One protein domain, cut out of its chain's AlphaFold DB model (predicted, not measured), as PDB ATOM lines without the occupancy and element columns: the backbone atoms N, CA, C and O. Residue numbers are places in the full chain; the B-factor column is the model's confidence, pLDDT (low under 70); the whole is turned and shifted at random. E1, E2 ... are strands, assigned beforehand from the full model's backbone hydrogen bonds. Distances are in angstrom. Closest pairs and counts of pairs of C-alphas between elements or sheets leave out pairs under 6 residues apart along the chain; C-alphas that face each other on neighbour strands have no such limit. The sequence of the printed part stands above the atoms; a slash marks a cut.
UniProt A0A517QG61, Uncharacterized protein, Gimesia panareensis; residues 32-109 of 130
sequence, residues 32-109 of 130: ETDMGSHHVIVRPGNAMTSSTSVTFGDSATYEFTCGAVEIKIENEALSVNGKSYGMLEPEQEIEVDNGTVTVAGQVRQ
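Overview. This is residues 32 to 109 of the 130 residues of an uncharacterized protein of Gimesia panareensis (UniProt A0A517QG61). Two five-stranded sheets lie face to face as a sandwich, E1, E2, E8, E9 and E10 making one layer and E3 to E7 the other, with the strands of the two layers at 13 degrees to each other. The long hairpin of E3 and E4 reaches past the other sheet with its turn at Gly 57, at one end of the long axis. The printed part has 78 residues with no named helix and ten named strands, E1 to E10 in order along the chain, and its class is all strand. The first sheet runs E1, E2, E8, E9, E10 and is mixed; the second runs E3, E4, E5, E6, E7 and is antiparallel. The whole is compact, with a radius of gyration of the C-alphas of 11.5 A and spans of 35 by 27 by 20 A.

Along the chain. Find C-alpha 32 at (203.940, 225.644, 286.981), where E1 begins, residues 32 to 35; E2 follows, residues 38 to 43, 16.4 A long. From C-alpha 49 at (202.715, 229.800, 296.035), E3 runs 24.1 A to residue 56, and E4, residues 59 to 66, runs 23.7 A. Read on through E5, residues 69 to 74, 16.3 A long, E6, residues 77 to 80, and E7, residues 83 to 87. Then come E8, residues 94 to 97, E9, residues 100 to 103, and E10, residues 106 to 108, which ends at C-alpha 108, (207.053, 240.804, 275.592).

Arrangement. Look first at the hairpin E1 and E2, antiparallel at 148 degrees, with N 33 and O 40 2.9 A apart, within hydrogen-bond range. E2 and E8 are parallel at 5 degrees, N 41 and O 94 being 2.8 A apart. E8, E9 and E10 form a meander, each strand the antiparallel neighbour of the one before, with N 95 to O 102 at 2.8 A and N 108 to O 101 at 2.8 A. E3 to E7 form another meander: check N 52 to O 63, 2.9 A, N 64 to O 71, 2.8 A, N 72 to O 79, 2.9 A, and N 80 to O 83, 2.9 A. Between the sheets, the closest C-alphas of E1 and E4 are those of Met 35 and Tyr 62, 5.8 A apart, and those of E7 and E10 are Tyr 85 and Arg 108, 6.5 A apart.

Size, cuts and confidence. The C-alphas of Gly 57 and Asn 98 are the two farthest apart, 34.9 A. The printed part has no cut and no long link. Its mean pLDDT is 95.4, and no printed residue is under 70.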
ATOM      1  N   GLU A  32     204.885 225.728 288.091       94.81
ATOM      2  CA  GLU A  32     203.940 225.644 286.981       94.81
ATOM      3  C   GLU A  32     202.508 225.690 287.505       94.81
ATOM      4  O   GLU A  32     202.206 225.173 288.588       94.81
ATOM      5  N   THR A  33     201.616 226.315 286.746       95.88
ATOM      6  CA  THR A  33     200.185 226.341 287.038       95.88
ATOM      7  C   THR A  33     199.385 226.637 285.777       95.88
ATOM      8  O   THR A  33     199.897 227.251 284.846       95.88
ATOM      9  N   ASP A  34     198.114 226.250 285.767       96.50
ATOM     10  CA  ASP A  34     197.188 226.602 284.696       96.50
ATOM     11  C   ASP A  34     196.257 227.728 285.166       96.50
ATOM     12  O   ASP A  34     195.658 227.661 286.244       96.50
ATOM     13  N   MET A  35     196.133 228.774 284.352       95.50
ATOM     14  CA  MET A  35     195.310 229.955 284.616       95.50
ATOM     15  C   MET A  35     194.321 230.148 283.464       95.50
ATOM     16  O   MET A  35     194.625 230.778 282.452       95.50
ATOM     17  N   GLY A  36     193.126 229.576 283.612       93.25
ATOM     18  CA  GLY A  36     192.134 229.540 282.539       93.25
ATOM     19  C   GLY A  36     192.570 228.590 281.429       93.25
ATOM     20  O   GLY A  36     192.692 227.392 281.670       93.25
ATOM     21  N   SER A  37     192.783 229.121 280.223       94.81
ATOM     22  CA  SER A  37     193.288 228.339 279.086       94.81
ATOM     23  C   SER A  37     194.818 228.329 278.979       94.81
ATOM     24  O   SER A  37     195.357 227.620 278.138       94.81
ATOM     25  N   HIS A  38     195.521 229.100 279.814       97.38
ATOM     26  CA  HIS A  38     196.959 229.328 279.674       97.38
ATOM     27  C   HIS A  38     197.771 228.496 280.654       97.38
ATOM     28  O   HIS A  38     197.446 228.435 281.841       97.38
ATOM     29  N   HIS A  39     198.877 227.948 280.163       97.88
ATOM     30  CA  HIS A  39     199.900 227.333 280.994       97.88
ATOM     31  C   HIS A  39     200.929 228.389 281.417       97.88
ATOM     32  O   HIS A  39     201.426 229.144 280.579       97.88
ATOM     33  N   VAL A  40     201.228 228.471 282.712       97.25
ATOM     34  CA  VAL A  40     202.093 229.497 283.300       97.25
ATOM     35  C   VAL A  40     203.274 228.847 283.999       97.25
ATOM     36  O   VAL A  40     203.095 228.036 284.904       97.25
ATOM     37  N   ILE A  41     204.480 229.275 283.633       97.06
ATOM     38  CA  ILE A  41     205.743 228.766 284.165       97.06
ATOM     39  C   ILE A  41     206.546 229.918 284.772       97.06
ATOM     40  O   ILE A  41     206.771 230.946 284.136       97.06
ATOM     41  N   VAL A  42     207.023 229.753 286.007       96.94
ATOM     42  CA  VAL A  42     207.855 230.743 286.710       96.94
ATOM     43  C   VAL A  42     209.215 230.148 287.056       96.94
ATOM     44  O   VAL A  42     209.292 229.135 287.753       96.94
ATOM     45  N   ARG A  43     210.292 230.805 286.605       95.31
ATOM     46  CA  ARG A  43     211.695 230.439 286.847       95.31
ATOM     47  C   ARG A  43     212.477 231.640 287.427       95.31
ATOM     48  O   ARG A  43     212.437 232.728 286.858       95.31
ATOM     49  N   PRO A  44     213.207 231.493 288.548       92.62
ATOM     50  CA  PRO A  44     213.191 230.339 289.443       92.62
ATOM     51  C   PRO A  44     211.823 230.181 290.124       92.62
ATOM     52  O   PRO A  44     211.131 231.162 290.392       92.62
ATOM     53  N   GLY A  45     211.458 228.939 290.435       90.25
ATOM     54  CA  GLY A  45     210.261 228.640 291.212       90.25
ATOM     55  C   GLY A  45     210.384 229.050 292.685       90.25
ATOM     56  O   GLY A  45     211.452 229.413 293.188       90.25
ATOM     57  N   ASN A  46     209.278 228.952 293.423       90.06
ATOM     58  CA  ASN A  46     209.238 229.229 294.857       90.06
ATOM     59  C   ASN A  46     208.308 228.242 295.568       90.06
ATOM     60  O   ASN A  46     207.293 227.835 295.027       90.06
ATOM     61  N   ALA A  47     208.653 227.830 296.791       88.69
ATOM     62  CA  ALA A  47     207.783 226.963 297.592       88.69
ATOM     63  C   ALA A  47     206.549 227.703 298.139       88.69
ATOM     64  O   ALA A  47     205.556 227.072 298.493       88.69
ATOM     65  N   MET A  48     206.619 229.033 298.235       90.38
ATOM     66  CA  MET A  48     205.510 229.882 298.640       90.38
ATOM     67  C   MET A  48     204.706 230.285 297.405       90.38
ATOM     68  O   MET A  48     205.049 231.260 296.731       90.38
ATOM     69  N   THR A  49     203.654 229.520 297.122       94.25
ATOM     70  CA  THR A  49     202.715 229.800 296.035       94.25
ATOM     71  C   THR A  49     201.293 229.995 296.546       94.25
ATOM     72  O   THR A  49     200.902 229.448 297.580       94.25
ATOM     73  N   SER A  50     200.502 230.785 295.822       95.50
ATOM     74  CA  SER A  50     199.051 230.846 296.007       95.50
ATOM     75  C   SER A  50     198.359 231.062 294.668       95.50
ATOM     76  O   SER A  50     198.942 231.650 293.763       95.50
ATOM     77  N   SER A  51     197.137 230.558 294.536       96.19
ATOM     78  CA  SER A  51     196.332 230.692 293.327       96.19
ATOM     79  C   SER A  51     194.891 230.984 293.715       96.19
ATOM     80  O   SER A  51     194.353 230.358 294.634       96.19
ATOM     81  N   THR A  52     194.272 231.936 293.028       96.75
ATOM     82  CA  THR A  52     192.853 232.258 293.171       96.75
ATOM     83  C   THR A  52     192.227 232.461 291.805       96.75
ATOM     84  O   THR A  52     192.829 233.060 290.917       96.75
ATOM     85  N   SER A  53     190.994 231.995 291.650       95.62
ATOM     86  CA  SER A  53     190.202 232.205 290.447       95.62
ATOM     87  C   SER A  53     188.809 232.696 290.815       95.62
ATOM     88  O   SER A  53     188.203 232.250 291.792       95.62
ATOM     89  N   VAL A  54     188.314 233.653 290.038       95.50
ATOM     90  CA  VAL A  54     187.001 234.262 290.221       95.50
ATOM     91  C   VAL A  54     186.355 234.435 288.857       95.50
ATOM     92  O   VAL A  54     186.955 235.003 287.949       95.50
ATOM     93  N   THR A  55     185.125 233.953 288.710       93.88
ATOM     94  CA  THR A  55     184.354 234.065 287.470       93.88
ATOM     95  C   THR A  55     183.007 234.725 287.739       93.88
ATOM     96  O   THR A  55     182.280 234.353 288.662       93.88
ATOM     97  N   PHE A  56     182.669 235.730 286.932       91.88
ATOM     98  CA  PHE A  56     181.410 236.464 286.995       91.88
ATOM     99  C   PHE A  56     180.852 236.655 285.584       91.88
ATOM    100  O   PHE A  56     181.307 237.519 284.837       91.88
ATOM    101  N   GLY A  57     179.840 235.859 285.229       90.81
ATOM    102  CA  GLY A  57     179.308 235.844 283.866       90.81
ATOM    103  C   GLY A  57     180.393 235.432 282.874       90.81
ATOM    104  O   GLY A  57     181.001 234.379 283.046       90.81
ATOM    105  N   ASP A  58     180.650 236.292 281.891       87.25
ATOM    106  CA  ASP A  58     181.693 236.088 280.879       87.25
ATOM    107  C   ASP A  58     183.075 236.590 281.326       87.25
ATOM    108  O   ASP A  58     184.052 236.441 280.597       87.25
ATOM    109  N   SER A  59     183.174 237.204 282.510       90.38
ATOM    110  CA  SER A  59     184.445 237.688 283.037       90.38
ATOM    111  C   SER A  59     185.134 236.649 283.914       90.38
ATOM    112  O   SER A  59     184.506 236.044 284.786       90.38
ATOM    113  N   ALA A  60     186.440 236.483 283.724       94.12
ATOM    114  CA  ALA A  60     187.278 235.587 284.506       94.12
ATOM    115  C   ALA A  60     188.546 236.309 284.968       94.12
ATOM    116  O   ALA A  60     189.220 236.985 284.193       94.12
ATOM    117  N   THR A  61     188.875 236.152 286.244       97.06
ATOM    118  CA  THR A  61     190.107 236.654 286.844       97.06
ATOM    119  C   THR A  61     190.838 235.496 287.496       97.06
ATOM    120  O   THR A  61     190.281 234.796 288.341       97.06
ATOM    121  N   TYR A  62     192.092 235.314 287.109       97.75
ATOM    122  CA  TYR A  62     193.016 234.351 287.684       97.75
ATOM    123  C   TYR A  62     194.193 235.122 288.263       97.75
ATOM    124  O   TYR A  62     194.769 235.969 287.584       97.75
ATOM    125  N   GLU A  63     194.569 234.814 289.494       97.88
ATOM    126  CA  GLU A  63     195.746 235.371 290.153       97.88
ATOM    127  C   GLU A  63     196.605 234.223 290.664       97.88
ATOM    128  O   GLU A  63     196.106 233.282 291.283       97.88
ATOM    129  N   PHE A  64     197.899 234.303 290.395       97.81
ATOM    130  CA  PHE A  64     198.893 233.361 290.866       97.81
ATOM    131  C   PHE A  64     200.076 234.125 291.439       97.81
ATOM    132  O   PHE A  64     200.605 235.043 290.811       97.81
ATOM    133  N   THR A  65     200.523 233.732 292.625       97.12
ATOM    134  CA  THR A  65     201.745 234.259 293.221       97.12
ATOM    135  C   THR A  65     202.755 233.144 293.420       97.12
ATOM    136  O   THR A  65     202.416 232.046 293.860       97.12
ATOM    137  N   CYS A  66     204.011 233.439 293.099       95.25
ATOM    138  CA  CYS A  66     205.163 232.569 293.283       95.25
ATOM    139  C   CYS A  66     206.311 233.403 293.865       95.25
ATOM    140  O   CYS A  66     207.025 234.118 293.158       95.25
ATOM    141  N   GLY A  67     206.466 233.369 295.191       93.38
ATOM    142  CA  GLY A  67     207.414 234.231 295.893       93.38
ATOM    143  C   GLY A  67     207.107 235.720 295.695       93.38
ATOM    144  O   GLY A  67     206.129 236.226 296.230       93.38
ATOM    145  N   ALA A  68     207.969 236.419 294.952       92.31
ATOM    146  CA  ALA A  68     207.815 237.843 294.625       92.31
ATOM    147  C   ALA A  68     207.173 238.094 293.248       92.31
ATOM    148  O   ALA A  68     207.002 239.249 292.868       92.31
ATOM    149  N   VAL A  69     206.882 237.034 292.487       96.50
ATOM    150  CA  VAL A  69     206.226 237.123 291.183       96.50
ATOM    151  C   VAL A  69     204.721 237.015 291.391       96.50
ATOM    152  O   VAL A  69     204.242 236.019 291.926       96.50
ATOM    153  N   GLU A  70     203.988 238.032 290.960       97.56
ATOM    154  CA  GLU A  70     202.529 238.069 290.920       97.56
ATOM    155  C   GLU A  70     202.084 238.095 289.461       97.56
ATOM    156  O   GLU A  70     202.500 238.964 288.696       97.56
ATOM    157  N   ILE A  71     201.259 237.135 289.069       98.00
ATOM    158  CA  ILE A  71     200.703 237.009 287.726       98.00
ATOM    159  C   ILE A  71     199.197 237.126 287.859       98.00
ATOM    160  O   ILE A  71     198.583 236.435 288.669       98.00
ATOM    161  N   LYS A  72     198.600 237.986 287.043       98.19
ATOM    162  CA  LYS A  72     197.156 238.146 286.964       98.19
ATOM    163  C   LYS A  72     196.716 238.108 285.510       98.19
ATOM    164  O   LYS A  72     197.244 238.858 284.688       98.19
ATOM    165  N   ILE A  73     195.738 237.255 285.226       97.69
ATOM    166  CA  ILE A  73     195.044 237.170 283.942       97.69
ATOM    167  C   ILE A  73     193.596 237.573 284.188       97.69
ATOM    168  O   ILE A  73     192.857 236.871 284.875       97.69
ATOM    169  N   GLU A  74     193.198 238.722 283.656       96.50
ATOM    170  CA  GLU A  74     191.839 239.247 283.777       96.50
ATOM    171  C   GLU A  74     191.238 239.393 282.384       96.50
ATOM    172  O   GLU A  74     191.660 240.259 281.625       96.50
ATOM    173  N   ASN A  75     190.260 238.552 282.043       95.12
ATOM    174  CA  ASN A  75     189.640 238.517 280.714       95.12
ATOM    175  C   ASN A  75     190.692 238.456 279.592       95.12
ATOM    176  O   ASN A  75     190.694 239.297 278.696       95.12
ATOM    177  N   GLU A  76     191.623 237.504 279.691       96.25
ATOM    178  CA  GLU A  76     192.771 237.334 278.784       96.25
ATOM    179  C   GLU A  76     193.808 238.479 278.812       96.25
ATOM    180  O   GLU A  76     194.823 238.411 278.123       96.25
ATOM    181  N   ALA A  77     193.631 239.525 279.624       96.56
ATOM    182  CA  ALA A  77     194.645 240.560 279.804       96.56
ATOM    183  C   ALA A  77     195.727 240.078 280.777       96.56
ATOM    184  O   ALA A  77     195.455 239.873 281.963       96.56
ATOM    185  N   LEU A  78     196.964 239.940 280.294       97.56
ATOM    186  CA  LEU A  78     198.099 239.536 281.119       97.56
ATOM    187  C   LEU A  78     198.687 240.731 281.866       97.56
ATOM    188  O   LEU A  78     199.062 241.747 281.272       97.56
ATOM    189  N   SER A  79     198.890 240.552 283.165       97.56
ATOM    190  CA  SER A  79     199.747 241.411 283.967       97.56
ATOM    191  C   SER A  79     200.703 240.603 284.839       97.56
ATOM    192  O   SER A  79     200.343 239.563 285.386       97.56
ATOM    193  N   VAL A  80     201.939 241.088 284.956       97.31
ATOM    194  CA  VAL A  80     202.982 240.500 285.805       97.31
ATOM    195  C   VAL A  80     203.580 241.605 286.668       97.31
ATOM    196  O   VAL A  80     204.007 242.640 286.152       97.31
ATOM    197  N   ASN A  81     203.591 241.413 287.987       96.38
ATOM    198  CA  ASN A  81     204.036 242.389 288.988       96.38
ATOM    199  C   ASN A  81     203.399 243.778 288.785       96.38
ATOM    200  O   ASN A  81     204.083 244.805 288.814       96.38
ATOM    201  N   GLY A  82     202.095 243.800 288.492       94.19
ATOM    202  CA  GLY A  82     201.317 245.020 288.256       94.19
ATOM    203  C   GLY A  82     201.576 245.728 286.919       94.19
ATOM    204  O   GLY A  82     201.018 246.800 286.686       94.19
ATOM    205  N   LYS A  83     202.404 245.170 286.025       96.00
ATOM    206  CA  LYS A  83     202.639 245.709 284.674       96.00
ATOM    207  C   LYS A  83     201.830 244.926 283.648       96.00
ATOM    208  O   LYS A  83     201.821 243.703 283.703       96.00
ATOM    209  N   SER A  84     201.190 245.618 282.708       96.06
ATOM    210  CA  SER A  84     200.436 244.983 281.618       96.06
ATOM    211  C   SER A  84     201.369 244.471 280.522       96.06
ATOM    212  O   SER A  84     202.318 245.160 280.160       96.06
ATOM    213  N   TYR A  85     201.080 243.293 279.971       96.06
ATOM    214  CA  TYR A  85     201.792 242.669 278.844       96.06
ATOM    215  C   TYR A  85     200.860 242.406 277.646       96.06
ATOM    216  O   TYR A  85     201.178 241.621 276.745       96.06
ATOM    217  N   GLY A  86     199.719 243.100 277.624       95.00
ATOM    218  CA  GLY A  86     198.722 243.022 276.563       95.00
ATOM    219  C   GLY A  86     197.781 241.825 276.691       95.00
ATOM    220  O   GLY A  86     197.750 241.137 277.710       95.00
ATOM    221  N   MET A  87     196.994 241.612 275.639       95.81
ATOM    222  CA  MET A  87     196.040 240.507 275.557       95.81
ATOM    223  C   MET A  87     196.740 239.204 275.182       95.81
ATOM    224  O   MET A  87     197.727 239.191 274.435       95.81
ATOM    225  N   LEU A  88     196.220 238.115 275.723       96.31
ATOM    226  CA  LEU A  88     196.575 236.755 275.374       96.31
ATOM    227  C   LEU A  88     195.606 236.243 274.315       96.31
ATOM    228  O   LEU A  88     194.428 236.599 274.296       96.31
ATOM    229  N   GLU A  89     196.122 235.410 273.422       95.75
ATOM    230  CA  GLU A  89     195.265 234.517 272.648       95.75
ATOM    231  C   GLU A  89     195.064 233.223 273.447       95.75
ATOM    232  O   GLU A  89     195.946 232.864 274.238       95.75
ATOM    233  N   PRO A  90     193.947 232.504 273.236       93.31
ATOM    234  CA  PRO A  90     193.685 231.251 273.932       93.31
ATOM    235  C   PRO A  90     194.862 230.279 273.828       93.31
ATOM    236  O   PRO A  90     195.518 230.200 272.790       93.31
ATOM    237  N   GLU A  91     195.107 229.529 274.903       94.88
ATOM    238  CA  GLU A  91     196.123 228.463 274.960       94.88
ATOM    239  C   GLU A  91     197.585 228.934 274.838       94.88
ATOM    240  O   GLU A  91     198.500 228.112 274.797       94.88
ATOM    241  N   GLN A  92     197.848 230.247 274.829       96.69
ATOM    242  CA  GLN A  92     199.223 230.749 274.868       96.69
ATOM    243  C   GLN A  92     199.906 230.394 276.197       96.69
ATOM    244  O   GLN A  92     199.388 230.697 277.271       96.69
ATOM    245  N   GLU A  93     201.095 229.796 276.108       97.94
ATOM    246  CA  GLU A  93     201.986 229.571 277.249       97.94
ATOM    247  C   GLU A  93     202.653 230.882 277.678       97.94
ATOM    248  O   GLU A  93     203.048 231.702 276.838       97.94
ATOM    249  N   ILE A  94     202.788 231.069 278.987       98.06
ATOM    250  CA  ILE A  94     203.393 232.240 279.612       98.06
ATOM    251  C   ILE A  94     204.568 231.774 280.459       98.06
ATOM    252  O   ILE A  94     204.395 231.023 281.415       98.06
ATOM    253  N   GLU A  95     205.756 232.285 280.168       97.88
ATOM    254  CA  GLU A  95     206.944 232.037 280.973       97.88
ATOM    255  C   GLU A  95     207.440 233.338 281.607       97.88
ATOM    256  O   GLU A  95     207.609 234.358 280.934       97.88
ATOM    257  N   VAL A  96     207.706 233.300 282.909       97.12
ATOM    258  CA  VAL A  96     208.378 234.374 283.643       97.12
ATOM    259  C   VAL A  96     209.727 233.857 284.115       97.12
ATOM    260  O   VAL A  96     209.801 233.144 285.113       97.12
ATOM    261  N   ASP A  97     210.795 234.229 283.413       95.50
ATOM    262  CA  ASP A  97     212.165 233.814 283.723       95.50
ATOM    263  C   ASP A  97     213.010 235.007 284.181       95.50
ATOM    264  O   ASP A  97     213.322 235.916 283.406       95.50
ATOM    265  N   ASN A  98     213.354 235.034 285.472       90.94
ATOM    266  CA  ASN A  98     214.142 236.094 286.108       90.94
ATOM    267  C   ASN A  98     213.618 237.515 285.794       90.94
ATOM    268  O   ASN A  98     214.381 238.468 285.639       90.94
ATOM    269  N   GLY A  99     212.290 237.659 285.700       90.12
ATOM    270  CA  GLY A  99     211.608 238.921 285.391       90.12
ATOM    271  C   GLY A  99     211.439 239.223 283.897       90.12
ATOM    272  O   GLY A  99     210.784 240.210 283.557       90.12
ATOM    273  N   THR A 100     211.976 238.386 283.011       96.12
ATOM    274  CA  THR A 100     211.651 238.397 281.579       96.12
ATOM    275  C   THR A 100     210.321 237.690 281.380       96.12
ATOM    276  O   THR A 100     210.146 236.584 281.878       96.12
ATOM    277  N   VAL A 101     209.388 238.321 280.666       97.62
ATOM    278  CA  VAL A 101     208.087 237.722 280.351       97.62
ATOM    279  C   VAL A 101     208.079 237.303 278.892       97.62
ATOM    280  O   VAL A 101     208.279 238.130 277.999       97.62
ATOM    281  N   THR A 102     207.824 236.025 278.663       97.81
ATOM    282  CA  THR A 102     207.711 235.405 277.349       97.81
ATOM    283  C   THR A 102     206.294 234.876 277.197       97.81
ATOM    284  O   THR A 102     205.769 234.242 278.106       97.81
ATOM    285  N   VAL A 103     205.660 235.136 276.058       97.50
ATOM    286  CA  VAL A 103     204.335 234.597 275.733       97.50
ATOM    287  C   VAL A 103     204.420 233.914 274.380       97.50
ATOM    288  O   VAL A 103     204.881 234.532 273.418       97.50
ATOM    289  N   ALA A 104     204.009 232.648 274.309       95.75
ATOM    290  CA  ALA A 104     204.135 231.810 273.115       95.75
ATOM    291  C   ALA A 104     205.563 231.830 272.518       95.75
ATOM    292  O   ALA A 104     205.759 231.965 271.309       95.75
ATOM    293  N   GLY A 105     206.580 231.777 273.385       94.62
ATOM    294  CA  GLY A 105     207.993 231.820 272.994       94.62
ATOM    295  C   GLY A 105     208.528 233.202 272.582       94.62
ATOM    296  O   GLY A 105     209.703 233.314 272.235       94.62
ATOM    297  N   GLN A 106     207.717 234.266 272.632       96.25
ATOM    298  CA  GLN A 106     208.143 235.628 272.299       96.25
ATOM    299  C   GLN A 106     208.255 236.511 273.541       96.25
ATOM    300  O   GLN A 106     207.293 236.678 274.291       96.25
ATOM    301  N   VAL A 107     209.425 237.123 273.741       96.94
ATOM    302  CA  VAL A 107     209.646 238.078 274.835       96.94
ATOM    303  C   VAL A 107     208.767 239.309 274.622       96.94
ATOM    304  O   VAL A 107     208.891 240.000 273.609       96.94
ATOM    305  N   ARG A 108     207.909 239.615 275.598       96.25
ATOM    306  CA  ARG A 108     207.053 240.804 275.592       96.25
ATOM    307  C   ARG A 108     207.621 241.887 276.499       96.25
ATOM    308  O   ARG A 108     208.141 241.626 277.583       96.25
ATOM    309  N   GLN A 109     207.484 243.131 276.053       95.56
ATOM    310  CA  GLN A 109     207.743 244.308 276.879       95.56
ATOM    311  C   GLN A 109     206.447 244.761 277.559       95.56
ATOM    312  O   GLN A 109     205.368 244.562 276.994       95.56
TER     313      GLN A 109